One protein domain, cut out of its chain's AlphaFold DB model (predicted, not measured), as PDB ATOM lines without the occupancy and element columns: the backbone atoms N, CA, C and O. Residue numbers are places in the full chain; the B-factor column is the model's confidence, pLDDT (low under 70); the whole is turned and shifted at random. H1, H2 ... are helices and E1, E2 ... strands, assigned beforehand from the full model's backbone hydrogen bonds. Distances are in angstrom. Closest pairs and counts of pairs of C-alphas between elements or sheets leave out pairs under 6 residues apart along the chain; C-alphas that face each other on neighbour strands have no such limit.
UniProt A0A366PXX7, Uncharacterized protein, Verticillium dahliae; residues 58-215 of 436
ATOM      1  N   ILE A  58     -44.190  -0.451 -11.185       74.69
ATOM      2  CA  ILE A  58     -45.012  -1.386 -10.413       74.69
ATOM      3  C   ILE A  58     -44.228  -2.682 -10.200       74.69
ATOM      4  O   ILE A  58     -43.580  -3.193 -11.118       74.69
ATOM      5  N   GLY A  59     -44.283  -3.196  -8.973       77.62
ATOM      6  CA  GLY A  59     -43.759  -4.509  -8.609       77.62
ATOM      7  C   GLY A  59     -44.822  -5.363  -7.925       77.62
ATOM      8  O   GLY A  59     -45.732  -4.829  -7.287       77.62
ATOM      9  N   ILE A  60     -44.681  -6.681  -8.034       80.25
ATOM     10  CA  ILE A  60     -45.579  -7.673  -7.429       80.25
ATOM     11  C   ILE A  60     -44.765  -8.586  -6.514       80.25
ATOM     12  O   ILE A  60     -43.715  -9.082  -6.914       80.25
ATOM     13  N   LEU A  61     -45.262  -8.839  -5.304       82.44
ATOM     14  CA  LEU A  61     -44.795  -9.917  -4.441       82.44
ATOM     15  C   LEU A  61     -45.709 -11.125  -4.626       82.44
ATOM     16  O   LEU A  61     -46.930 -11.017  -4.500       82.44
ATOM     17  N   SER A  62     -45.110 -12.273  -4.910       76.62
ATOM     18  CA  SER A  62     -45.813 -13.537  -5.130       76.62
ATOM     19  C   SER A  62     -45.076 -14.701  -4.475       76.62
ATOM     20  O   SER A  62     -43.913 -14.570  -4.099       76.62
ATOM     21  N   VAL A  63     -45.755 -15.831  -4.326       72.25
ATOM     22  CA  VAL A  63     -45.200 -17.087  -3.810       72.25
ATOM     23  C   VAL A  63     -45.704 -18.237  -4.679       72.25
ATOM     24  O   VAL A  63     -46.829 -18.181  -5.175       72.25
ATOM     25  N   THR A  64     -44.884 -19.266  -4.883       68.19
ATOM     26  CA  THR A  64     -45.310 -20.477  -5.598       68.19
ATOM     27  C   THR A  64     -45.642 -21.567  -4.589       68.19
ATOM     28  O   THR A  64     -44.769 -21.972  -3.828       68.19
ATOM     29  N   VAL A  65     -46.885 -22.050  -4.600       66.50
ATOM     30  CA  VAL A  65     -47.383 -23.131  -3.735       66.50
ATOM     31  C   VAL A  65     -48.028 -24.180  -4.634       66.50
ATOM     32  O   VAL A  65     -48.819 -23.835  -5.506       66.50
ATOM     33  N   ASN A  66     -47.663 -25.455  -4.480       69.44
ATOM     34  CA  ASN A  66     -48.193 -26.571  -5.284       69.44
ATOM     35  C   ASN A  66     -48.138 -26.325  -6.813       69.44
ATOM     36  O   ASN A  66     -49.052 -26.681  -7.553       69.44
ATOM     37  N   GLY A  67     -47.078 -25.657  -7.287       55.06
ATOM     38  CA  GLY A  67     -46.900 -25.285  -8.697       55.06
ATOM     39  C   GLY A  67     -47.741 -24.094  -9.183       55.06
ATOM     40  O   GLY A  67     -47.594 -23.686 -10.334       55.06
ATOM     41  N   GLN A  68     -48.587 -23.500  -8.336       52.44
ATOM     42  CA  GLN A  68     -49.397 -22.322  -8.654       52.44
ATOM     43  C   GLN A  68     -48.776 -21.045  -8.077       52.44
ATOM     44  O   GLN A  68     -48.233 -21.043  -6.974       52.44
ATOM     45  N   VAL A  69     -48.850 -19.942  -8.829       61.97
ATOM     46  CA  VAL A  69     -48.331 -18.633  -8.407       61.97
ATOM     47  C   VAL A  69     -49.445 -17.837  -7.735       61.97
ATOM     48  O   VAL A  69     -50.405 -17.433  -8.386       61.97
ATOM     49  N   HIS A  70     -49.284 -17.559  -6.444       62.75
ATOM     50  CA  HIS A  70     -50.194 -16.731  -5.659       62.75
ATOM     51  C   HIS A  70     -49.622 -15.320  -5.515       62.75
ATOM     52  O   HIS A  70     -48.487 -15.139  -5.071       62.75
ATOM     53  N   ILE A  71     -50.403 -14.305  -5.887       71.31
ATOM     54  CA  ILE A  71     -50.047 -12.895  -5.698       71.31
ATOM     55  C   ILE A  71     -50.421 -12.479  -4.274       71.31
ATOM     56  O   ILE A  71     -51.561 -12.654  -3.857       71.31
ATOM     57  N   LEU A  72     -49.461 -11.906  -3.547       73.25
ATOM     58  CA  LEU A  72     -49.633 -11.461  -2.163       73.25
ATOM     59  C   LEU A  72     -49.851  -9.946  -2.072       73.25
ATOM     60  O   LEU A  72     -50.657  -9.484  -1.265       73.25
ATOM     61  N   LYS A  73     -49.126  -9.154  -2.878       78.88
ATOM     62  CA  LYS A  73     -49.221  -7.683  -2.865       78.88
ATOM     63  C   LYS A  73     -48.637  -7.019  -4.104       78.88
ATOM     64  O   LYS A  73     -47.719  -7.558  -4.718       78.88
ATOM     65  N   CYS A  74     -49.072  -5.792  -4.370       79.25
ATOM     66  CA  CYS A  74     -48.452  -4.886  -5.337       79.25
ATOM     67  C   CYS A  74     -47.778  -3.696  -4.630       79.25
ATOM     68  O   CYS A  74     -48.180  -3.301  -3.537       79.25
ATOM     69  N   ALA A  75     -46.776  -3.078  -5.256       82.88
ATOM     70  CA  ALA A  75     -46.149  -1.839  -4.788       82.88
ATOM     71  C   ALA A  75     -45.890  -0.867  -5.943       82.88
ATOM     72  O   ALA A  75     -45.654  -1.290  -7.074       82.88
ATOM     73  N   THR A  76     -45.870   0.431  -5.631       79.44
ATOM     74  CA  THR A  76     -45.532   1.523  -6.558       79.44
ATOM     75  C   THR A  76     -44.257   2.242  -6.122       79.44
ATOM     76  O   THR A  76     -44.025   2.464  -4.929       79.44
ATOM     77  N   SER A  77     -43.438   2.675  -7.088       75.69
ATOM     78  CA  SER A  77     -42.246   3.495  -6.800       75.69
ATOM     79  C   SER A  77     -42.577   4.941  -6.416       75.69
ATOM     80  O   SER A  77     -41.700   5.691  -6.009       75.69
ATOM     81  N   SER A  78     -43.842   5.345  -6.541       68.62
ATOM     82  CA  SER A  78     -44.336   6.665  -6.157       68.62
ATOM     83  C   SER A  78     -45.370   6.545  -5.046       68.62
ATOM     84  O   SER A  78     -46.317   5.761  -5.150       68.62
ATOM     85  N   ASN A  79     -45.208   7.377  -4.016       60.44
ATOM     86  CA  ASN A  79     -46.176   7.554  -2.932       60.44
ATOM     87  C   ASN A  79     -47.317   8.518  -3.327       60.44
ATOM     88  O   ASN A  79     -48.266   8.683  -2.570       60.44
ATOM     89  N   ARG A  80     -47.233   9.162  -4.505       58.59
ATOM     90  CA  ARG A  80     -48.298  10.025  -5.056       58.59
ATOM     91  C   ARG A  80     -49.416   9.222  -5.732       58.59
ATOM     92  O   ARG A  80     -50.439   9.792  -6.088       58.59
ATOM     93  N   LEU A  81     -49.217   7.917  -5.940       58.00
ATOM     94  CA  LEU A  81     -50.237   7.038  -6.509       58.00
ATOM     95  C   LEU A  81     -51.129   6.496  -5.394       58.00
ATOM     96  O   LEU A  81     -50.830   5.459  -4.806       58.00
ATOM     97  N   VAL A  82     -52.218   7.205  -5.116       58.34
ATOM     98  CA  VAL A  82     -53.260   6.759  -4.186       58.34
ATOM     99  C   VAL A  82     -54.298   5.930  -4.963       58.34
ATOM    100  O   VAL A  82     -54.777   6.393  -6.003       58.34
ATOM    101  N   PRO A  83     -54.639   4.707  -4.522       55.81
ATOM    102  CA  PRO A  83     -55.750   3.942  -5.083       55.81
ATOM    103  C   PRO A  83     -57.090   4.668  -4.931       55.81
ATOM    104  O   PRO A  83     -57.343   5.288  -3.908       55.81
ATOM    105  N   GLY A  84     -57.967   4.574  -5.933       48.69
ATOM    106  CA  GLY A  84     -59.279   5.232  -5.900       48.69
ATOM    107  C   GLY A  84     -60.396   4.441  -5.208       48.69
ATOM    108  O   GLY A  84     -61.546   4.873  -5.277       48.69
ATOM    109  N   ASP A  85     -60.083   3.289  -4.608       53.00
ATOM    110  CA  ASP A  85     -61.014   2.444  -3.856       53.00
ATOM    111  C   ASP A  85     -60.307   1.667  -2.724       53.00
ATOM    112  O   ASP A  85     -59.111   1.361  -2.797       53.00
ATOM    113  N   ASP A  86     -61.068   1.330  -1.678       52.56
ATOM    114  CA  ASP A  86     -60.572   0.700  -0.444       52.56
ATOM    115  C   ASP A  86     -59.990  -0.709  -0.660       52.56
ATOM    116  O   ASP A  86     -59.166  -1.190   0.125       52.56
ATOM    117  N   ALA A  87     -60.421  -1.405  -1.716       47.72
ATOM    118  CA  ALA A  87     -59.913  -2.729  -2.057       47.72
ATOM    119  C   ALA A  87     -58.487  -2.628  -2.620       47.72
ATOM    120  O   ALA A  87     -57.588  -3.362  -2.204       47.72
ATOM    121  N   ASN A  88     -58.249  -1.664  -3.508       52.03
ATOM    122  CA  ASN A  88     -56.932  -1.374  -4.049       52.03
ATOM    123  C   ASN A  88     -56.017  -0.688  -3.014       52.03
ATOM    124  O   ASN A  88     -54.816  -0.964  -3.013       52.03
ATOM    125  N   GLU A  89     -56.554   0.097  -2.065       55.91
ATOM    126  CA  GLU A  89     -55.803   0.535  -0.871       55.91
ATOM    127  C   GLU A  89     -55.233  -0.650  -0.088       55.91
ATOM    128  O   GLU A  89     -54.049  -0.663   0.260       55.91
ATOM    129  N   LYS A  90     -56.066  -1.665   0.174       60.03
ATOM    130  CA  LYS A  90     -55.649  -2.874   0.891       60.03
ATOM    131  C   LYS A  90     -54.624  -3.693   0.112       60.03
ATOM    132  O   LYS A  90     -53.838  -4.391   0.750       60.03
ATOM    133  N   ASN A  91     -54.578  -3.599  -1.217       61.34
ATOM    134  CA  ASN A  91     -53.721  -4.426  -2.073       61.34
ATOM    135  C   ASN A  91     -52.393  -3.769  -2.502       61.34
ATOM    136  O   ASN A  91     -51.538  -4.466  -3.056       61.34
ATOM    137  N   MET A  92     -52.172  -2.475  -2.222       70.56
ATOM    138  CA  MET A  92     -51.022  -1.718  -2.743       70.56
ATOM    139  C   MET A  92     -50.149  -1.049  -1.662       70.56
ATOM    140  O   MET A  92     -50.636  -0.351  -0.776       70.56
ATOM    141  N   LEU A  93     -48.821  -1.186  -1.766       79.56
ATOM    142  CA  LEU A  93     -47.843  -0.554  -0.865       79.56
ATOM    143  C   LEU A  93     -47.498   0.891  -1.281       79.56
ATOM    144  O   LEU A  93     -46.366   1.193  -1.674       79.56
ATOM    145  N   TYR A  94     -48.482   1.786  -1.203       71.12
ATOM    146  CA  TYR A  94     -48.325   3.194  -1.596       71.12
ATOM    147  C   TYR A  94     -48.044   4.154  -0.420       71.12
ATOM    148  O   TYR A  94     -47.449   5.213  -0.621       71.12
ATOM    149  N   LYS A  95     -48.436   3.783   0.811       79.38
ATOM    150  CA  LYS A  95     -48.339   4.643   2.009       79.38
ATOM    151  C   LYS A  95     -46.872   4.946   2.400       79.38
ATOM    152  O   LYS A  95     -46.053   4.022   2.365       79.38
ATOM    153  N   PRO A  96     -46.537   6.182   2.844       83.25
ATOM    154  CA  PRO A  96     -45.169   6.588   3.204       83.25
ATOM    155  C   PRO A  96     -44.459   5.690   4.223       83.25
ATOM    156  O   PRO A  96     -43.266   5.464   4.070       83.25
ATOM    157  N   ILE A  97     -45.196   5.079   5.160       88.25
ATOM    158  CA  ILE A  97     -44.671   4.138   6.169       88.25
ATOM    159  C   ILE A  97     -43.788   3.016   5.589       88.25
ATOM    160  O   ILE A  97     -42.894   2.510   6.264       88.25
ATOM    161  N   TRP A  98     -43.999   2.616   4.329       90.81
ATOM    162  CA  TRP A  98     -43.154   1.617   3.668       90.81
ATOM    163  C   TRP A  98     -41.772   2.146   3.280       90.81
ATOM    164  O   TRP A  98     -40.828   1.365   3.228       90.81
ATOM    165  N   VAL A  99     -41.633   3.453   3.053       91.50
ATOM    166  CA  VAL A  99     -40.334   4.119   2.892       91.50
ATOM    167  C   VAL A  99     -39.600   4.112   4.232       91.50
ATOM    168  O   VAL A  99     -38.458   3.667   4.281       91.50
ATOM    169  N   ASP A 100     -40.265   4.490   5.326       92.56
ATOM    170  CA  ASP A 100     -39.659   4.538   6.668       92.56
ATOM    171  C   ASP A 100     -39.200   3.153   7.146       92.56
ATOM    172  O   ASP A 100     -38.094   2.998   7.665       92.56
ATOM    173  N   ARG A 101     -40.007   2.116   6.887       95.12
ATOM    174  CA  ARG A 101     -39.636   0.710   7.124       95.12
ATOM    175  C   ARG A 101     -38.421   0.276   6.305       95.12
ATOM    176  O   ARG A 101     -37.547  -0.407   6.830       95.12
ATOM    177  N   VAL A 102     -38.322   0.695   5.041       96.19
ATOM    178  CA  VAL A 102     -37.137   0.424   4.211       96.19
ATOM    179  C   VAL A 102     -35.908   1.191   4.711       96.19
ATOM    180  O   VAL A 102     -34.817   0.627   4.666       96.19
ATOM    181  N   LYS A 103     -36.053   2.418   5.234       95.62
ATOM    182  CA  LYS A 103     -34.948   3.161   5.869       95.62
ATOM    183  C   LYS A 103     -34.454   2.466   7.137       95.62
ATOM    184  O   LYS A 103     -33.266   2.186   7.233       95.62
ATOM    185  N   ASN A 104     -35.356   2.116   8.059       96.31
ATOM    186  CA  ASN A 104     -35.026   1.338   9.260       96.31
ATOM    187  C   ASN A 104     -34.296   0.034   8.892       96.31
ATOM    188  O   ASN A 104     -33.229  -0.245   9.435       96.31
ATOM    189  N   MET A 105     -34.812  -0.710   7.913       96.81
ATOM    190  CA  MET A 105     -34.172  -1.940   7.455       96.81
ATOM    191  C   MET A 105     -32.809  -1.694   6.786       96.81
ATOM    192  O   MET A 105     -31.893  -2.488   6.962       96.81
ATOM    193  N   ALA A 106     -32.628  -0.594   6.050       95.94
ATOM    194  CA  ALA A 106     -31.330  -0.239   5.477       95.94
ATOM    195  C   ALA A 106     -30.275   0.024   6.565       95.94
ATOM    196  O   ALA A 106     -29.150  -0.451   6.431       95.94
ATOM    197  N   THR A 107     -30.656   0.681   7.667       95.44
ATOM    198  CA  THR A 107     -29.793   0.849   8.848       95.44
ATOM    199  C   THR A 107     -29.432  -0.497   9.483       95.44
ATOM    200  O   THR A 107     -28.262  -0.742   9.754       95.44
ATOM    201  N   VAL A 108     -30.402  -1.401   9.672       95.44
ATOM    202  CA  VAL A 108     -30.164  -2.746  10.243       95.44
ATOM    203  C   VAL A 108     -29.244  -3.603   9.367       95.44
ATOM    204  O   VAL A 108     -28.457  -4.393   9.880       95.44
ATOM    205  N   LEU A 109     -29.326  -3.449   8.043       93.06
ATOM    206  CA  LEU A 109     -28.509  -4.188   7.077       93.06
ATOM    207  C   LEU A 109     -27.152  -3.529   6.778       93.06
ATOM    208  O   LEU A 109     -26.460  -4.018   5.882       93.06
ATOM    209  N   ASP A 110     -26.796  -2.438   7.463       92.38
ATOM    210  CA  ASP A 110     -25.613  -1.601   7.205       92.38
ATOM    211  C   ASP A 110     -25.473  -1.205   5.719       92.38
ATOM    212  O   ASP A 110     -24.490  -1.494   5.028       92.38
ATOM    213  N   LEU A 111     -26.544  -0.617   5.178       92.44
ATOM    214  CA  LEU A 111     -26.633  -0.149   3.797       92.44
ATOM    215  C   LEU A 111     -26.891   1.356   3.757       92.44
ATOM    216  O   LEU A 111     -28.005   1.816   4.010       92.44
ATOM    217  N   ASN A 112     -25.889   2.122   3.321       91.75
ATOM    218  CA  ASN A 112     -26.110   3.505   2.918       91.75
ATOM    219  C   ASN A 112     -27.013   3.527   1.672       91.75
ATOM    220  O   ASN A 112     -26.657   3.008   0.613       91.75
ATOM    221  N   ILE A 113     -28.203   4.108   1.821       91.88
ATOM    222  CA  ILE A 113     -29.193   4.266   0.750       91.88
ATOM    223  C   ILE A 113     -29.377   5.730   0.330       91.88
ATOM    224  O   ILE A 113     -30.322   6.023  -0.397       91.88
ATOM    225  N   GLY A 114     -28.507   6.640   0.771       89.44
ATOM    226  CA  GLY A 114     -28.552   8.045   0.384       89.44
ATOM    227  C   GLY A 114     -28.365   8.262  -1.118       89.44
ATOM    228  O   GLY A 114     -27.627   7.533  -1.782       89.44
ATOM    229  N   ALA A 115     -29.017   9.289  -1.656       86.00
ATOM    230  CA  ALA A 115     -28.911   9.696  -3.051       86.00
ATOM    231  C   ALA A 115     -29.022  11.226  -3.203       86.00
ATOM    232  O   ALA A 115     -29.761  11.863  -2.452       86.00
ATOM    233  N   PRO A 116     -28.421  11.830  -4.250       81.69
ATOM    234  CA  PRO A 116     -28.606  13.254  -4.567       81.69
ATOM    235  C   PRO A 116     -30.073  13.677  -4.778       81.69
ATOM    236  O   PRO A 116     -30.397  14.860  -4.726       81.69
ATOM    237  N   TYR A 117     -30.966  12.714  -5.023       82.31
ATOM    238  CA  TYR A 117     -32.390  12.919  -5.295       82.31
ATOM    239  C   TYR A 117     -33.298  12.742  -4.068       82.31
ATOM    240  O   TYR A 117     -34.515  12.862  -4.194       82.31
ATOM    241  N   ASP A 118     -32.747  12.470  -2.882       83.38
ATOM    242  CA  ASP A 118     -33.521  12.264  -1.645       83.38
ATOM    243  C   ASP A 118     -34.408  13.461  -1.265       83.38
ATOM    244  O   ASP A 118     -35.512  13.300  -0.738       83.38
ATOM    245  N   SER A 119     -33.931  14.657  -1.605       79.69
ATOM    246  CA  SER A 119     -34.576  15.953  -1.381       79.69
ATOM    247  C   SER A 119     -35.411  16.437  -2.577       79.69
ATOM    248  O   SER A 119     -35.878  17.577  -2.587       79.69
ATOM    249  N   HIS A 120     -35.558  15.631  -3.636       71.25
ATOM    250  CA  HIS A 120     -36.065  16.121  -4.919       71.25
ATOM    251  C   HIS A 120     -37.522  16.613  -4.829       71.25
ATOM    252  O   HIS A 120     -38.449  15.857  -4.535       71.25
ATOM    253  N   GLY A 121     -37.718  17.902  -5.117       65.69
ATOM    254  CA  GLY A 121     -39.013  18.578  -5.026       65.69
ATOM    255  C   GLY A 121     -39.358  19.147  -3.644       65.69
ATOM    256  O   GLY A 121     -40.472  19.640  -3.480       65.69
ATOM    257  N   GLN A 122     -38.444  19.117  -2.666       70.88
ATOM    258  CA  GLN A 122     -38.630  19.759  -1.360       70.88
ATOM    259  C   GLN A 122     -37.733  20.993  -1.202       70.88
ATOM    260  O   GLN A 122     -36.546  20.951  -1.509       70.88
ATOM    261  N   LYS A 123     -38.307  22.104  -0.714       60.56
ATOM    262  CA  LYS A 123     -37.579  23.371  -0.494       60.56
ATOM    263  C   LYS A 123     -36.748  23.374   0.795       60.56
ATOM    264  O   LYS A 123     -35.687  23.982   0.819       60.56
ATOM    265  N   ASN A 124     -37.218  22.669   1.826       68.62
ATOM    266  CA  ASN A 124     -36.621  22.617   3.163       68.62
ATOM    267  C   ASN A 124     -36.279  21.163   3.529       68.62
ATOM    268  O   ASN A 124     -36.787  20.639   4.515       68.62
ATOM    269  N   ALA A 125     -35.500  20.479   2.690       74.38
ATOM    270  CA  ALA A 125     -35.149  19.085   2.938       74.38
ATOM    271  C   ALA A 125     -34.123  18.971   4.074       74.38
ATOM    272  O   ALA A 125     -32.992  19.443   3.935       74.38
ATOM    273  N   GLY A 126     -34.517  18.351   5.184       78.88
ATOM    274  CA  GLY A 126     -33.647  18.058   6.313       78.88
ATOM    275  C   GLY A 126     -33.097  16.625   6.285       78.88
ATOM    276  O   GLY A 126     -33.225  15.904   5.286       78.88
ATOM    277  N   PRO A 127     -32.460  16.179   7.385       81.56
ATOM    278  CA  PRO A 127     -31.899  14.832   7.507       81.56
ATOM    279  C   PRO A 127     -32.930  13.713   7.302       81.56
ATOM    280  O   PRO A 127     -32.587  12.639   6.813       81.56
ATOM    281  N   GLU A 128     -34.204  13.963   7.619       84.25
ATOM    282  CA  GLU A 128     -35.317  13.032   7.412       84.25
ATOM    283  C   GLU A 128     -35.555  12.687   5.937       84.25
ATOM    284  O   GLU A 128     -36.110  11.626   5.642       84.25
ATOM    285  N   CYS A 129     -35.097  13.523   4.999       84.38
ATOM    286  CA  CYS A 129     -35.170  13.218   3.575       84.38
ATOM    287  C   CYS A 129     -34.199  12.104   3.152       84.38
ATOM    288  O   CYS A 129     -34.501  11.370   2.211       84.38
ATOM    289  N   HIS A 130     -33.086  11.905   3.866       88.50
ATOM    290  CA  HIS A 130     -32.039  10.946   3.498       88.50
ATOM    291  C   HIS A 130     -32.587   9.531   3.245       88.50
ATOM    292  O   HIS A 130     -33.397   9.001   4.009       88.50
ATOM    293  N   GLY A 131     -32.172   8.921   2.138       88.69
ATOM    294  CA  GLY A 131     -32.624   7.621   1.657       88.69
ATOM    295  C   GLY A 131     -34.004   7.586   0.989       88.69
ATOM    296  O   GLY A 131     -34.388   6.519   0.511       88.69
ATOM    297  N   ASN A 132     -34.773   8.685   0.940       89.38
ATOM    298  CA  ASN A 132     -36.118   8.721   0.338       89.38
ATOM    299  C   ASN A 132     -36.160   8.150  -1.080       89.38
ATOM    300  O   ASN A 132     -37.043   7.345  -1.394       89.38
ATOM    301  N   TRP A 133     -35.219   8.558  -1.936       87.56
ATOM    302  CA  TRP A 133     -35.218   8.167  -3.340       87.56
ATOM    303  C   TRP A 133     -35.085   6.653  -3.457       87.56
ATOM    304  O   TRP A 133     -35.948   5.982  -4.021       87.56
ATOM    305  N   HIS A 134     -34.063   6.085  -2.823       90.19
ATOM    306  CA  HIS A 134     -33.786   4.655  -2.882       90.19
ATOM    307  C   HIS A 134     -34.677   3.786  -1.990       90.19
ATOM    308  O   HIS A 134     -34.725   2.576  -2.227       90.19
ATOM    309  N   ALA A 135     -35.366   4.344  -0.993       91.94
ATOM    310  CA  ALA A 135     -36.381   3.648  -0.200       91.94
ATOM    311  C   ALA A 135     -37.769   3.646  -0.870       91.94
ATOM    312  O   ALA A 135     -38.607   2.801  -0.555       91.94
ATOM    313  N   SER A 136     -38.006   4.528  -1.849       88.31
ATOM    314  CA  SER A 136     -39.227   4.510  -2.669       88.31
ATOM    315  C   SER A 136     -39.324   3.290  -3.603       88.31
ATOM    316  O   SER A 136     -40.429   2.909  -3.994       88.31
ATOM    317  N   HIS A 137     -38.191   2.658  -3.933       89.81
ATOM    318  CA  HIS A 137     -38.092   1.535  -4.869       89.81
ATOM    319  C   HIS A 137     -38.951   0.329  -4.444       89.81
ATOM    320  O   HIS A 137     -38.915  -0.118  -3.293       89.81
ATOM    321  N   VAL A 138     -39.702  -0.228  -5.401       88.94
ATOM    322  CA  VAL A 138     -40.693  -1.290  -5.160       88.94
ATOM    323  C   VAL A 138     -40.071  -2.570  -4.616       88.94
ATOM    324  O   VAL A 138     -40.663  -3.217  -3.760       88.94
ATOM    325  N   GLU A 139     -38.857  -2.899  -5.055       93.44
ATOM    326  CA  GLU A 139     -38.125  -4.102  -4.664       93.44
ATOM    327  C   GLU A 139     -37.940  -4.169  -3.148       93.44
ATOM    328  O   GLU A 139     -38.216  -5.189  -2.519       93.44
ATOM    329  N   LYS A 140     -37.530  -3.047  -2.546       95.25
ATOM    330  CA  LYS A 140     -37.266  -2.959  -1.110       95.25
ATOM    331  C   LYS A 140     -38.563  -2.953  -0.305       95.25
ATOM    332  O   LYS A 140     -38.651  -3.671   0.686       95.25
ATOM    333  N   LYS A 141     -39.587  -2.215  -0.760       94.81
ATOM    334  CA  LYS A 141     -40.924  -2.207  -0.133       94.81
ATOM    335  C   LYS A 141     -41.517  -3.622  -0.060       94.81
ATOM    336  O   LYS A 141     -42.012  -4.027   0.987       94.81
ATOM    337  N   LEU A 142     -41.438  -4.379  -1.159       93.62
ATOM    338  CA  LEU A 142     -41.964  -5.745  -1.252       93.62
ATOM    339  C   LEU A 142     -41.129  -6.747  -0.441       93.62
ATOM    340  O   LEU A 142     -41.703  -7.602   0.226       93.62
ATOM    341  N   ALA A 143     -39.800  -6.620  -0.430       96.31
ATOM    342  CA  ALA A 143     -38.938  -7.467   0.395       96.31
ATOM    343  C   ALA A 143     -39.164  -7.244   1.902       96.31
ATOM    344  O   ALA A 143     -39.267  -8.204   2.660       96.31
ATOM    345  N   VAL A 144     -39.325  -5.989   2.338       96.69
ATOM    346  CA  VAL A 144     -39.664  -5.677   3.735       96.69
ATOM    347  C   VAL A 144     -41.060  -6.191   4.094       96.69
ATOM    348  O   VAL A 144     -41.230  -6.775   5.162       96.69
ATOM    349  N   LEU A 145     -42.052  -6.080   3.199       94.06
ATOM    350  CA  LEU A 145     -43.348  -6.740   3.401       94.06
ATOM    351  C   LEU A 145     -43.199  -8.262   3.572       94.06
ATOM    352  O   LEU A 145     -43.837  -8.815   4.462       94.06
ATOM    353  N   ALA A 146     -42.379  -8.932   2.758       94.12
ATOM    354  CA  ALA A 146     -42.168 -10.378   2.862       94.12
ATOM    355  C   ALA A 146     -41.643 -10.786   4.251       94.12
ATOM    356  O   ALA A 146     -42.147 -11.747   4.824       94.12
ATOM    357  N   VAL A 147     -40.719 -10.008   4.832       95.88
ATOM    358  CA  VAL A 147     -40.257 -10.189   6.224       95.88
ATOM    359  C   VAL A 147     -41.407 -10.060   7.222       95.88
ATOM    360  O   VAL A 147     -41.578 -10.935   8.068       95.88
ATOM    361  N   HIS A 148     -42.217  -9.002   7.129       93.50
ATOM    362  CA  HIS A 148     -43.332  -8.806   8.060       93.50
ATOM    363  C   HIS A 148     -44.399  -9.911   7.952       93.50
ATOM    364  O   HIS A 148     -44.834 -10.422   8.980       93.50
ATOM    365  N   MET A 149     -44.773 -10.325   6.735       89.88
ATOM    366  CA  MET A 149     -45.744 -11.410   6.526       89.88
ATOM    367  C   MET A 149     -45.213 -12.766   7.003       89.88
ATOM    368  O   MET A 149     -45.977 -13.562   7.532       89.88
ATOM    369  N   ALA A 150     -43.916 -13.039   6.839       90.94
ATOM    370  CA  ALA A 150     -43.303 -14.263   7.349       90.94
ATOM    371  C   ALA A 150     -43.247 -14.291   8.885       90.94
ATOM    372  O   ALA A 150     -43.495 -15.339   9.474       90.94
ATOM    373  N   ARG A 151     -42.987 -13.146   9.543       93.50
ATOM    374  CA  ARG A 151     -43.116 -13.022  11.009       93.50
ATOM    375  C   ARG A 151     -44.541 -13.337  11.458       93.50
ATOM    376  O   ARG A 151     -44.719 -14.188  12.317       93.50
ATOM    377  N   GLU A 152     -45.531 -12.702  10.835       90.75
ATOM    378  CA  GLU A 152     -46.953 -12.908  11.135       90.75
ATOM    379  C   GLU A 152     -47.388 -14.370  10.921       90.75
ATOM    380  O   GLU A 152     -48.025 -14.954  11.794       90.75
ATOM    381  N   PHE A 153     -46.968 -14.995   9.815       88.00
ATOM    382  CA  PHE A 153     -47.240 -16.404   9.509       88.00
ATOM    383  C   PHE A 153     -46.627 -17.377  10.531       88.00
ATOM    384  O   PHE A 153     -47.246 -18.381  10.866       88.00
ATOM    385  N   LEU A 154     -45.436 -17.068  11.053       89.62
ATOM    386  CA  LEU A 154     -44.750 -17.860  12.082       89.62
ATOM    387  C   LEU A 154     -45.168 -17.482  13.520       89.62
ATOM    388  O   LEU A 154     -44.511 -17.887  14.476       89.62
ATOM    389  N   GLY A 155     -46.231 -16.688  13.695       89.81
ATOM    390  CA  GLY A 155     -46.734 -16.270  15.010       89.81
ATOM    391  C   GLY A 155     -45.842 -15.265  15.756       89.81
ATOM    392  O   GLY A 155     -46.108 -14.949  16.916       89.81
ATOM    393  N   LEU A 156     -44.800 -14.735  15.110       91.44
ATOM    394  CA  LEU A 156     -43.913 -13.730  15.690       91.44
ATOM    395  C   LEU A 156     -44.591 -12.357  15.705       91.44
ATOM    396  O   LEU A 156     -45.264 -11.947  14.757       91.44
ATOM    397  N   LYS A 157     -44.364 -11.594  16.780       89.06
ATOM    398  CA  LYS A 157     -45.018 -10.295  16.978       89.06
ATOM    399  C   LYS A 157     -44.713  -9.327  15.829       89.06
ATOM    400  O   LYS A 157     -43.545  -9.061  15.512       89.06
ATOM    401  N   TRP A 158     -45.770  -8.736  15.266       87.00
ATOM    402  CA  TRP A 158     -45.660  -7.624  14.325       87.00
ATOM    403  C   TRP A 158     -45.070  -6.390  15.021       87.00
ATOM    404  O   TRP A 158     -45.571  -5.935  16.052       87.00
ATOM    405  N   LYS A 159     -44.037  -5.805  14.415       88.00
ATOM    406  CA  LYS A 159     -43.442  -4.525  14.818       88.00
ATOM    407  C   LYS A 159     -43.429  -3.563  13.628       88.00
ATOM    408  O   LYS A 159     -43.353  -3.989  12.478       88.00
ATOM    409  N   ASN A 160     -43.506  -2.258  13.896       85.56
ATOM    410  CA  ASN A 160     -43.448  -1.230  12.848       85.56
ATOM    411  C   ASN A 160     -42.032  -0.948  12.345       85.56
ATOM    412  O   ASN A 160     -41.885  -0.570  11.189       85.56
ATOM    413  N   GLN A 161     -41.037  -1.137  13.202       91.69
ATOM    414  CA  GLN A 161     -39.615  -1.151  12.884       91.69
ATOM    415  C   GLN A 161     -39.060  -2.475  13.397       91.69
ATOM    416  O   GLN A 161     -39.548  -2.989  14.405       91.69
ATOM    417  N   LEU A 162     -38.091  -3.031  12.683       93.12
ATOM    418  CA  LEU A 162     -37.407  -4.263  13.060       93.12
ATOM    419  C   LEU A 162     -35.955  -3.927  13.394       93.12
ATOM    420  O   LEU A 162     -35.398  -2.972  12.845       93.12
ATOM    421  N   ASP A 163     -35.357  -4.703  14.288       95.19
ATOM    422  CA  ASP A 163     -33.929  -4.652  14.600       95.19
ATOM    423  C   ASP A 163     -33.191  -5.911  14.090       95.19
ATOM    424  O   ASP A 163     -33.766  -6.772  13.420       95.19
ATOM    425  N   ALA A 164     -31.884  -6.013  14.349       94.44
ATOM    426  CA  ALA A 164     -31.095  -7.177  13.939       94.44
ATOM    427  C   ALA A 164     -31.483  -8.464  14.698       94.44
ATOM    428  O   ALA A 164     -31.369  -9.558  14.144       94.44
ATOM    429  N   GLY A 165     -31.969  -8.338  15.939       93.81
ATOM    430  CA  GLY A 165     -32.484  -9.448  16.738       93.81
ATOM    431  C   GLY A 165     -33.793  -9.991  16.170       93.81
ATOM    432  O   GLY A 165     -33.939 -11.201  16.054       93.81
ATOM    433  N   ASP A 166     -34.692  -9.121  15.702       95.69
ATOM    434  CA  ASP A 166     -35.923  -9.520  15.002       95.69
ATOM    435  C   ASP A 166     -35.663 -10.319  13.718       95.69
ATOM    436  O   ASP A 166     -36.453 -11.195  13.350       95.69
ATOM    437  N   LEU A 167     -34.584 -10.004  12.994       95.56
ATOM    438  CA  LEU A 167     -34.191 -10.768  11.809       95.56
ATOM    439  C   LEU A 167     -33.593 -12.127  12.190       95.56
ATOM    440  O   LEU A 167     -33.873 -13.112  11.510       95.56
ATOM    441  N   LEU A 168     -32.824 -12.192  13.282       95.00
ATOM    442  CA  LEU A 168     -32.262 -13.440  13.801       95.00
ATOM    443  C   LEU A 168     -33.352 -14.377  14.350       95.00
ATOM    444  O   LEU A 168     -33.399 -15.532  13.938       95.00
ATOM    445  N   GLU A 169     -34.267 -13.866  15.179       96.31
ATOM    446  CA  GLU A 169     -35.450 -14.582  15.688       96.31
ATOM    447  C   GLU A 169     -36.256 -15.186  14.529       96.31
ATOM    448  O   GLU A 169     -36.592 -16.370  14.527       96.31
ATOM    449  N   LEU A 170     -36.506 -14.389  13.486       95.50
ATOM    450  CA  LEU A 170     -37.192 -14.846  12.283       95.50
ATOM    451  C   LEU A 170     -36.394 -15.913  11.523       95.50
ATOM    452  O   LEU A 170     -36.975 -16.894  11.075       95.50
ATOM    453  N   LYS A 171     -35.074 -15.766  11.400       95.56
ATOM    454  CA  LYS A 171     -34.199 -16.748  10.740       95.56
ATOM    455  C   LYS A 171     -34.154 -18.084  11.479       95.56
ATOM    456  O   LYS A 171     -34.062 -19.132  10.838       95.56
ATOM    457  N   GLU A 172     -34.225 -18.054  12.805       95.56
ATOM    458  CA  GLU A 172     -34.317 -19.241  13.653       95.56
ATOM    459  C   GLU A 172     -35.699 -19.890  13.549       95.56
ATOM    460  O   GLU A 172     -35.775 -21.093  13.306       95.56
ATOM    461  N   ALA A 173     -36.782 -19.106  13.590       94.25
ATOM    462  CA  ALA A 173     -38.141 -19.602  13.376       94.25
ATOM    463  C   ALA A 173     -38.331 -20.215  11.974       94.25
ATOM    464  O   ALA A 173     -38.891 -21.302  11.847       94.25
ATOM    465  N   VAL A 174     -37.802 -19.579  10.920       93.75
ATOM    466  CA  VAL A 174     -37.794 -20.126   9.551       93.75
ATOM    467  C   VAL A 174     -37.016 -21.442   9.498       93.75
ATOM    468  O   VAL A 174     -37.477 -22.384   8.863       93.75
ATOM    469  N   ARG A 175     -35.866 -21.551  10.181       94.12
ATOM    470  CA  ARG A 175     -35.094 -22.805  10.251       94.12
ATOM    471  C   ARG A 175     -35.849 -23.910  10.997       94.12
ATOM    472  O   ARG A 175     -35.783 -25.054  10.570       94.12
ATOM    473  N   ALA A 176     -36.547 -23.575  12.080       94.06
ATOM    474  CA  ALA A 176     -37.304 -24.527  12.895       94.06
ATOM    475  C   ALA A 176     -38.558 -25.093  12.197       94.06
ATOM    476  O   ALA A 176     -39.115 -26.075  12.672       94.06
ATOM    477  N   ASN A 177     -38.993 -24.485  11.088       89.94
ATOM    478  CA  ASN A 177     -40.149 -24.906  10.287       89.94
ATOM    479  C   ASN A 177     -39.732 -25.443   8.897       89.94
ATOM    480  O   ASN A 177     -40.472 -25.290   7.932       89.94
ATOM    481  N   ASP A 178     -38.517 -25.998   8.769       87.88
ATOM    482  CA  ASP A 178     -37.925 -26.514   7.515       87.88
ATOM    483  C   ASP A 178     -37.817 -25.492   6.356       87.88
ATOM    484  O   ASP A 178     -37.559 -25.824   5.194       87.88
ATOM    485  N   GLY A 179     -37.922 -24.204   6.683       83.88
ATOM    486  CA  GLY A 179     -37.898 -23.086   5.748       83.88
ATOM    487  C   GLY A 179     -39.287 -22.544   5.401       83.88
ATOM    488  O   GLY A 179     -40.321 -22.997   5.871       83.88
ATOM    489  N   LEU A 180     -39.311 -21.533   4.533       80.50
ATOM    490  CA  LEU A 180     -40.541 -21.010   3.937       80.50
ATOM    491  C   LEU A 180     -40.467 -21.084   2.412       80.50
ATOM    492  O   LEU A 180     -39.383 -21.113   1.815       80.50
ATOM    493  N   SER A 181     -41.644 -21.070   1.780       76.19
ATOM    494  CA  SER A 181     -41.771 -20.958   0.325       76.19
ATOM    495  C   SER A 181     -41.058 -19.703  -0.190       76.19
ATOM    496  O   SER A 181     -41.132 -18.637   0.419       76.19
ATOM    497  N   SER A 182     -40.358 -19.821  -1.323       83.62
ATOM    498  CA  SER A 182     -39.574 -18.707  -1.868       83.62
ATOM    499  C   SER A 182     -40.479 -17.588  -2.376       83.62
ATOM    500  O   SER A 182     -41.303 -17.800  -3.271       83.62
ATOM    501  N   TYR A 183     -40.265 -16.382  -1.860       85.75
ATOM    502  CA  TYR A 183     -40.945 -15.181  -2.317       85.75
ATOM    503  C   TYR A 183     -40.325 -14.672  -3.622       85.75
ATOM    504  O   TYR A 183     -39.106 -14.655  -3.797       85.75
ATOM    505  N   GLN A 184     -41.186 -14.234  -4.533       82.19
ATOM    506  CA  GLN A 184     -40.842 -13.814  -5.884       82.19
ATOM    507  C   GLN A 184     -41.262 -12.360  -6.093       82.19
ATOM    508  O   GLN A 184     -42.457 -12.045  -6.125       82.19
ATOM    509  N   ILE A 185     -40.271 -11.477  -6.231       85.44
ATOM    510  CA  ILE A 185     -40.437 -10.043  -6.481       85.44
ATOM    511  C   ILE A 185     -40.365  -9.823  -7.989       85.44
ATOM    512  O   ILE A 185     -39.291  -9.860  -8.585       85.44
ATOM    513  N   GLN A 186     -41.516  -9.621  -8.620       78.81
ATOM    514  CA  GLN A 186     -41.639  -9.520 -10.071       78.81
ATOM    515  C   GLN A 186     -41.753  -8.061 -10.511       78.81
ATOM    516  O   GLN A 186     -42.520  -7.291  -9.929       78.81
ATOM    517  N   LEU A 187     -40.994  -7.687 -11.543       74.75
ATOM    518  CA  LEU A 187     -40.820  -6.303 -11.984       74.75
ATOM    519  C   LEU A 187     -40.952  -6.167 -13.502       74.75
ATOM    520  O   LEU A 187     -40.474  -7.011 -14.263       74.75
ATOM    521  N   GLN A 188     -41.505  -5.033 -13.932       66.25
ATOM    522  CA  GLN A 188     -41.572  -4.618 -15.341       66.25
ATOM    523  C   GLN A 188     -40.202  -4.222 -15.931       66.25
ATOM    524  O   GLN A 188     -40.071  -4.097 -17.144       66.25
ATOM    525  N   ARG A 189     -39.182  -4.001 -15.089       67.38
ATOM    526  CA  ARG A 189     -37.835  -3.562 -15.489       67.38
ATOM    527  C   ARG A 189     -36.740  -4.289 -14.714       67.38
ATOM    528  O   ARG A 189     -37.011  -4.931 -13.701       67.38
ATOM    529  N   ALA A 190     -35.497  -4.143 -15.171       71.38
ATOM    530  CA  ALA A 190     -34.320  -4.544 -14.406       71.38
ATOM    531  C   ALA A 190     -34.248  -3.792 -13.063       71.38
ATOM    532  O   ALA A 190     -34.495  -2.583 -13.002       71.38
ATOM    533  N   ALA A 191     -33.910  -4.519 -11.998       81.12
ATOM    534  CA  ALA A 191     -33.748  -3.960 -10.661       81.12
ATOM    535  C   ALA A 191     -32.428  -3.196 -10.520       81.12
ATOM    536  O   ALA A 191     -31.439  -3.496 -11.189       81.12
ATOM    537  N   CYS A 192     -32.394  -2.219  -9.614       86.06
ATOM    538  CA  CYS A 192     -31.167  -1.470  -9.345       86.06
ATOM    539  C   CYS A 192     -30.131  -2.317  -8.576       86.06
ATOM    540  O   CYS A 192     -30.507  -3.166  -7.770       86.06
ATOM    541  N   ALA A 193     -28.826  -2.068  -8.742       87.50
ATOM    542  CA  ALA A 193     -27.785  -2.838  -8.040       87.50
ATOM    543  C   ALA A 193     -27.955  -2.807  -6.504       87.50
ATOM    544  O   ALA A 193     -27.949  -3.848  -5.848       87.50
ATOM    545  N   LEU A 194     -28.237  -1.626  -5.941       88.81
ATOM    546  CA  LEU A 194     -28.554  -1.439  -4.519       88.81
ATOM    547  C   LEU A 194     -29.853  -2.154  -4.089       88.81
ATOM    548  O   LEU A 194     -30.028  -2.489  -2.921       88.81
ATOM    549  N   CYS A 195     -30.777  -2.398  -5.019       92.62
ATOM    550  CA  CYS A 195     -32.014  -3.138  -4.791       92.62
ATOM    551  C   CYS A 195     -31.704  -4.631  -4.650       92.62
ATOM    552  O   CYS A 195     -32.137  -5.255  -3.688       92.62
ATOM    553  N   VAL A 196     -30.886  -5.175  -5.560       91.69
ATOM    554  CA  VAL A 196     -30.392  -6.560  -5.500       91.69
ATOM    555  C   VAL A 196     -29.590  -6.795  -4.216       91.69
ATOM    556  O   VAL A 196     -29.857  -7.761  -3.505       91.69
ATOM    557  N   GLN A 197     -28.677  -5.884  -3.861       92.12
ATOM    558  CA  GLN A 197     -27.910  -5.960  -2.609       92.12
ATOM    559  C   GLN A 197     -28.809  -5.920  -1.366       92.12
ATOM    560  O   GLN A 197     -28.635  -6.737  -0.466       92.12
ATOM    561  N   PHE A 198     -29.785  -5.007  -1.321       96.69
ATOM    562  CA  PHE A 198     -30.727  -4.897  -0.205       96.69
ATOM    563  C   PHE A 198     -31.553  -6.175  -0.030       96.69
ATOM    564  O   PHE A 198     -31.606  -6.715   1.071       96.69
ATOM    565  N   VAL A 199     -32.153  -6.694  -1.106       95.88
ATOM    566  CA  VAL A 199     -32.958  -7.927  -1.045       95.88
ATOM    567  C   VAL A 199     -32.089  -9.136  -0.695       95.88
ATOM    568  O   VAL A 199     -32.500  -9.947   0.128       95.88
ATOM    569  N   GLY A 200     -30.869  -9.230  -1.232       93.12
ATOM    570  CA  GLY A 200     -29.919 -10.294  -0.897       93.12
ATOM    571  C   GLY A 200     -29.498 -10.281   0.576       93.12
ATOM    572  O   GLY A 200     -29.586 -11.311   1.245       93.12
ATOM    573  N   ARG A 201     -29.107  -9.115   1.118       95.00
ATOM    574  CA  ARG A 201     -28.778  -8.974   2.549       95.00
ATOM    575  C   ARG A 201     -29.990  -9.267   3.435       95.00
ATOM    576  O   ARG A 201     -29.843  -9.985   4.419       95.00
ATOM    577  N   LEU A 202     -31.181  -8.783   3.072       96.44
ATOM    578  CA  LEU A 202     -32.407  -9.026   3.839       96.44
ATOM    579  C   LEU A 202     -32.808 -10.506   3.837       96.44
ATOM    580  O   LEU A 202     -33.143 -11.051   4.886       96.44
ATOM    581  N   SER A 203     -32.722 -11.171   2.683       94.69
ATOM    582  CA  SER A 203     -32.954 -12.612   2.532       94.69
ATOM    583  C   SER A 203     -31.980 -13.425   3.393       94.69
ATOM    584  O   SER A 203     -32.400 -14.297   4.153       94.69
ATOM    585  N   PHE A 204     -30.688 -13.080   3.374       93.12
ATOM    586  CA  PHE A 204     -29.684 -13.728   4.220       93.12
ATOM    587  C   PHE A 204     -29.913 -13.485   5.720       93.12
ATOM    588  O   PHE A 204     -29.775 -14.418   6.517       93.12
ATOM    589  N   ALA A 205     -30.246 -12.255   6.118       91.56
ATOM    590  CA  ALA A 205     -30.439 -11.879   7.518       91.56
ATOM    591  C   ALA A 205     -31.706 -12.503   8.124       91.56
ATOM    592  O   ALA A 205     -31.647 -12.995   9.243       91.56
ATOM    593  N   SER A 206     -32.809 -12.545   7.368       94.19
ATOM    594  CA  SER A 206     -34.099 -13.121   7.791       94.19
ATOM    595  C   SER A 206     -34.235 -14.633   7.582       94.19
ATOM    596  O   SER A 206     -35.198 -15.228   8.048       94.19
ATOM    597  N   GLY A 207     -33.335 -15.263   6.818       89.50
ATOM    598  CA  GLY A 207     -33.469 -16.663   6.392       89.50
ATOM    599  C   GLY A 207     -34.533 -16.913   5.311       89.50
ATOM    600  O   GLY A 207     -34.625 -18.024   4.791       89.50
ATOM    601  N   ILE A 208     -35.318 -15.899   4.937       92.75
ATOM    602  CA  ILE A 208     -36.392 -16.014   3.947       92.75
ATOM    603  C   ILE A 208     -35.799 -15.990   2.543       92.75
ATOM    604  O   ILE A 208     -35.142 -15.023   2.158       92.75
ATOM    605  N   LYS A 209     -36.085 -17.009   1.731       91.75
ATOM    606  CA  LYS A 209     -35.688 -17.042   0.317       91.75
ATOM    607  C   LYS A 209     -36.478 -15.992  -0.471       91.75
ATOM    608  O   LYS A 209     -37.707 -16.044  -0.517       91.75
ATOM    609  N   MET A 210     -35.769 -15.046  -1.087       92.12
ATOM    610  CA  MET A 210     -36.341 -14.015  -1.957       92.12
ATOM    611  C   MET A 210     -35.557 -13.954  -3.266       92.12
ATOM    612  O   MET A 210     -34.330 -13.880  -3.237       92.12
ATOM    613  N   ALA A 211     -36.249 -13.917  -4.404       86.69
ATOM    614  CA  ALA A 211     -35.624 -13.665  -5.699       86.69
ATOM    615  C   ALA A 211     -36.310 -12.507  -6.432       86.69
ATOM    616  O   ALA A 211     -37.521 -12.293  -6.323       86.69
ATOM    617  N   ILE A 212     -35.509 -11.736  -7.172       84.88
ATOM    618  CA  ILE A 212     -35.995 -10.650  -8.020       84.88
ATOM    619  C   ILE A 212     -36.039 -11.141  -9.462       84.88
ATOM    620  O   ILE A 212     -35.009 -11.456 -10.055       84.88
ATOM    621  N   HIS A 213     -37.232 -11.127 -10.046       78.50
ATOM    622  CA  HIS A 213     -37.460 -11.436 -11.447       78.50
ATOM    623  C   HIS A 213     -37.857 -10.168 -12.196       78.50
ATOM    624  O   HIS A 213     -39.025  -9.770 -12.229       78.50
ATOM    625  N   ALA A 214     -36.879  -9.555 -12.858       66.00
ATOM    626  CA  ALA A 214     -37.189  -8.714 -14.003       66.00
ATOM    627  C   ALA A 214     -37.820  -9.605 -15.083       66.00
ATOM    628  O   ALA A 214     -37.249 -10.642 -15.425       66.00
ATOM    629  N   ARG A 215     -38.968  -9.207 -15.637       57.91
ATOM    630  CA  ARG A 215     -39.498  -9.809 -16.868       57.91
ATOM    631  C   ARG A 215     -39.202  -8.881 -18.059       57.91
ATOM    632  O   ARG A 215     -40.081  -8.103 -18.429       57.91
TER     633      ARG A 215
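Overview. This is residues 58 to 215 of the 436 residues of an uncharacterized protein of Verticillium dahliae (UniProt A0A366PXX7). A strongly twisted sheet of four strands has two helices, H4 and H6, side by side and nearly parallel on one of its faces, making two layers. H2 crosses near the first residues of H4, H5 packs on the last residues of H6, and H1 only grazes the sheet at its edge strand E2. The tip of the hairpin E1 and E2 and the long unnamed stretch 109 to 131 reach opposite ends of the longest span. The printed part has 158 residues with six named helices and four named strands, in the order E1 E2 H1 H2 H3 H4 H5 E3 H6 E4; the class is mixed, and so is the sheet, ordered E2 E1 E3 E4. It is compact, with a radius of gyration of the C-alphas of 15.4 A and spans of 50 by 34 by 29 A.

Arrangement. Begin with E1, residues 58 to 65, and E2, residues 68 to 76, an antiparallel hairpin; N 61 and O 73 are 2.8 A apart. E2 bends by 53 degrees at residue 72. H1, residues 86 to 91, grazes the sheet with residues 88 to 91. E3, residues 183 to 187, is antiparallel to E1, with N 60 and O 186 at 2.9 A, and parallel to E4, residues 210 to 214, with N 185 and O 211 at 2.9 A; these three N and O pairs are within hydrogen-bond range. E3, H6 (residues 193 to 206) and E4 form a strand-helix-strand unit, two parallel neighbour strands with a helix between, and its crossover is right-handed. H4, residues 138 to 153, is on the sheet at a height over the sheet of 8.7 A. H4 and H6 touch at a shallow tilt of 10 degrees, the same way; their closest C-alphas, of Ala 143 and Val 199, are 6.2 A apart. H2, residues 97 to 108, touches residues 140 to 144 of H4, about perpendicular at 85 degrees; the closest C-alphas, of Trp 98 and Lys 141, are 5.8 A apart. H3, residues 132 to 135, touches residues 99 to 103 of H2, Val 99 and Ala 135 being closest, their C-alphas 5.0 A apart. H5, residues 164 to 176, touches residues 205 to 206 of H6 at a steep tilt of 63 degrees; the closest C-alphas, of Leu 167 and Ser 206, are 4.7 A apart. Every O i to N i+4 pair is within hydrogen-bond range in H1, H2, H4, H5 and H6; H3 is too short for one.

Along the chain. Find C-alpha 58 at (-45.012, -1.386, -10.413); E1 runs 22.9 A from there, and E2 returns over 24.2 A. H2 measures 16.6 A. From C-alpha 138 at (-40.693, -1.290, -5.160), H4 runs 22.1 A; H5 measures 18.5 A and H6 19.9 A. E4 ends at C-alpha 214, (-37.189, -8.714, -14.003).

Size, cuts and confidence. The C-alphas farthest apart, of Asn 66 and Lys 123, are 51.3 A apart. The printed part has no cut, and the link from H2 to H3, 23 residues, is long. Mean pLDDT of the printed part is 83.0; look for values under 70 at, among others, residues 64 to 70 and 78 to 91.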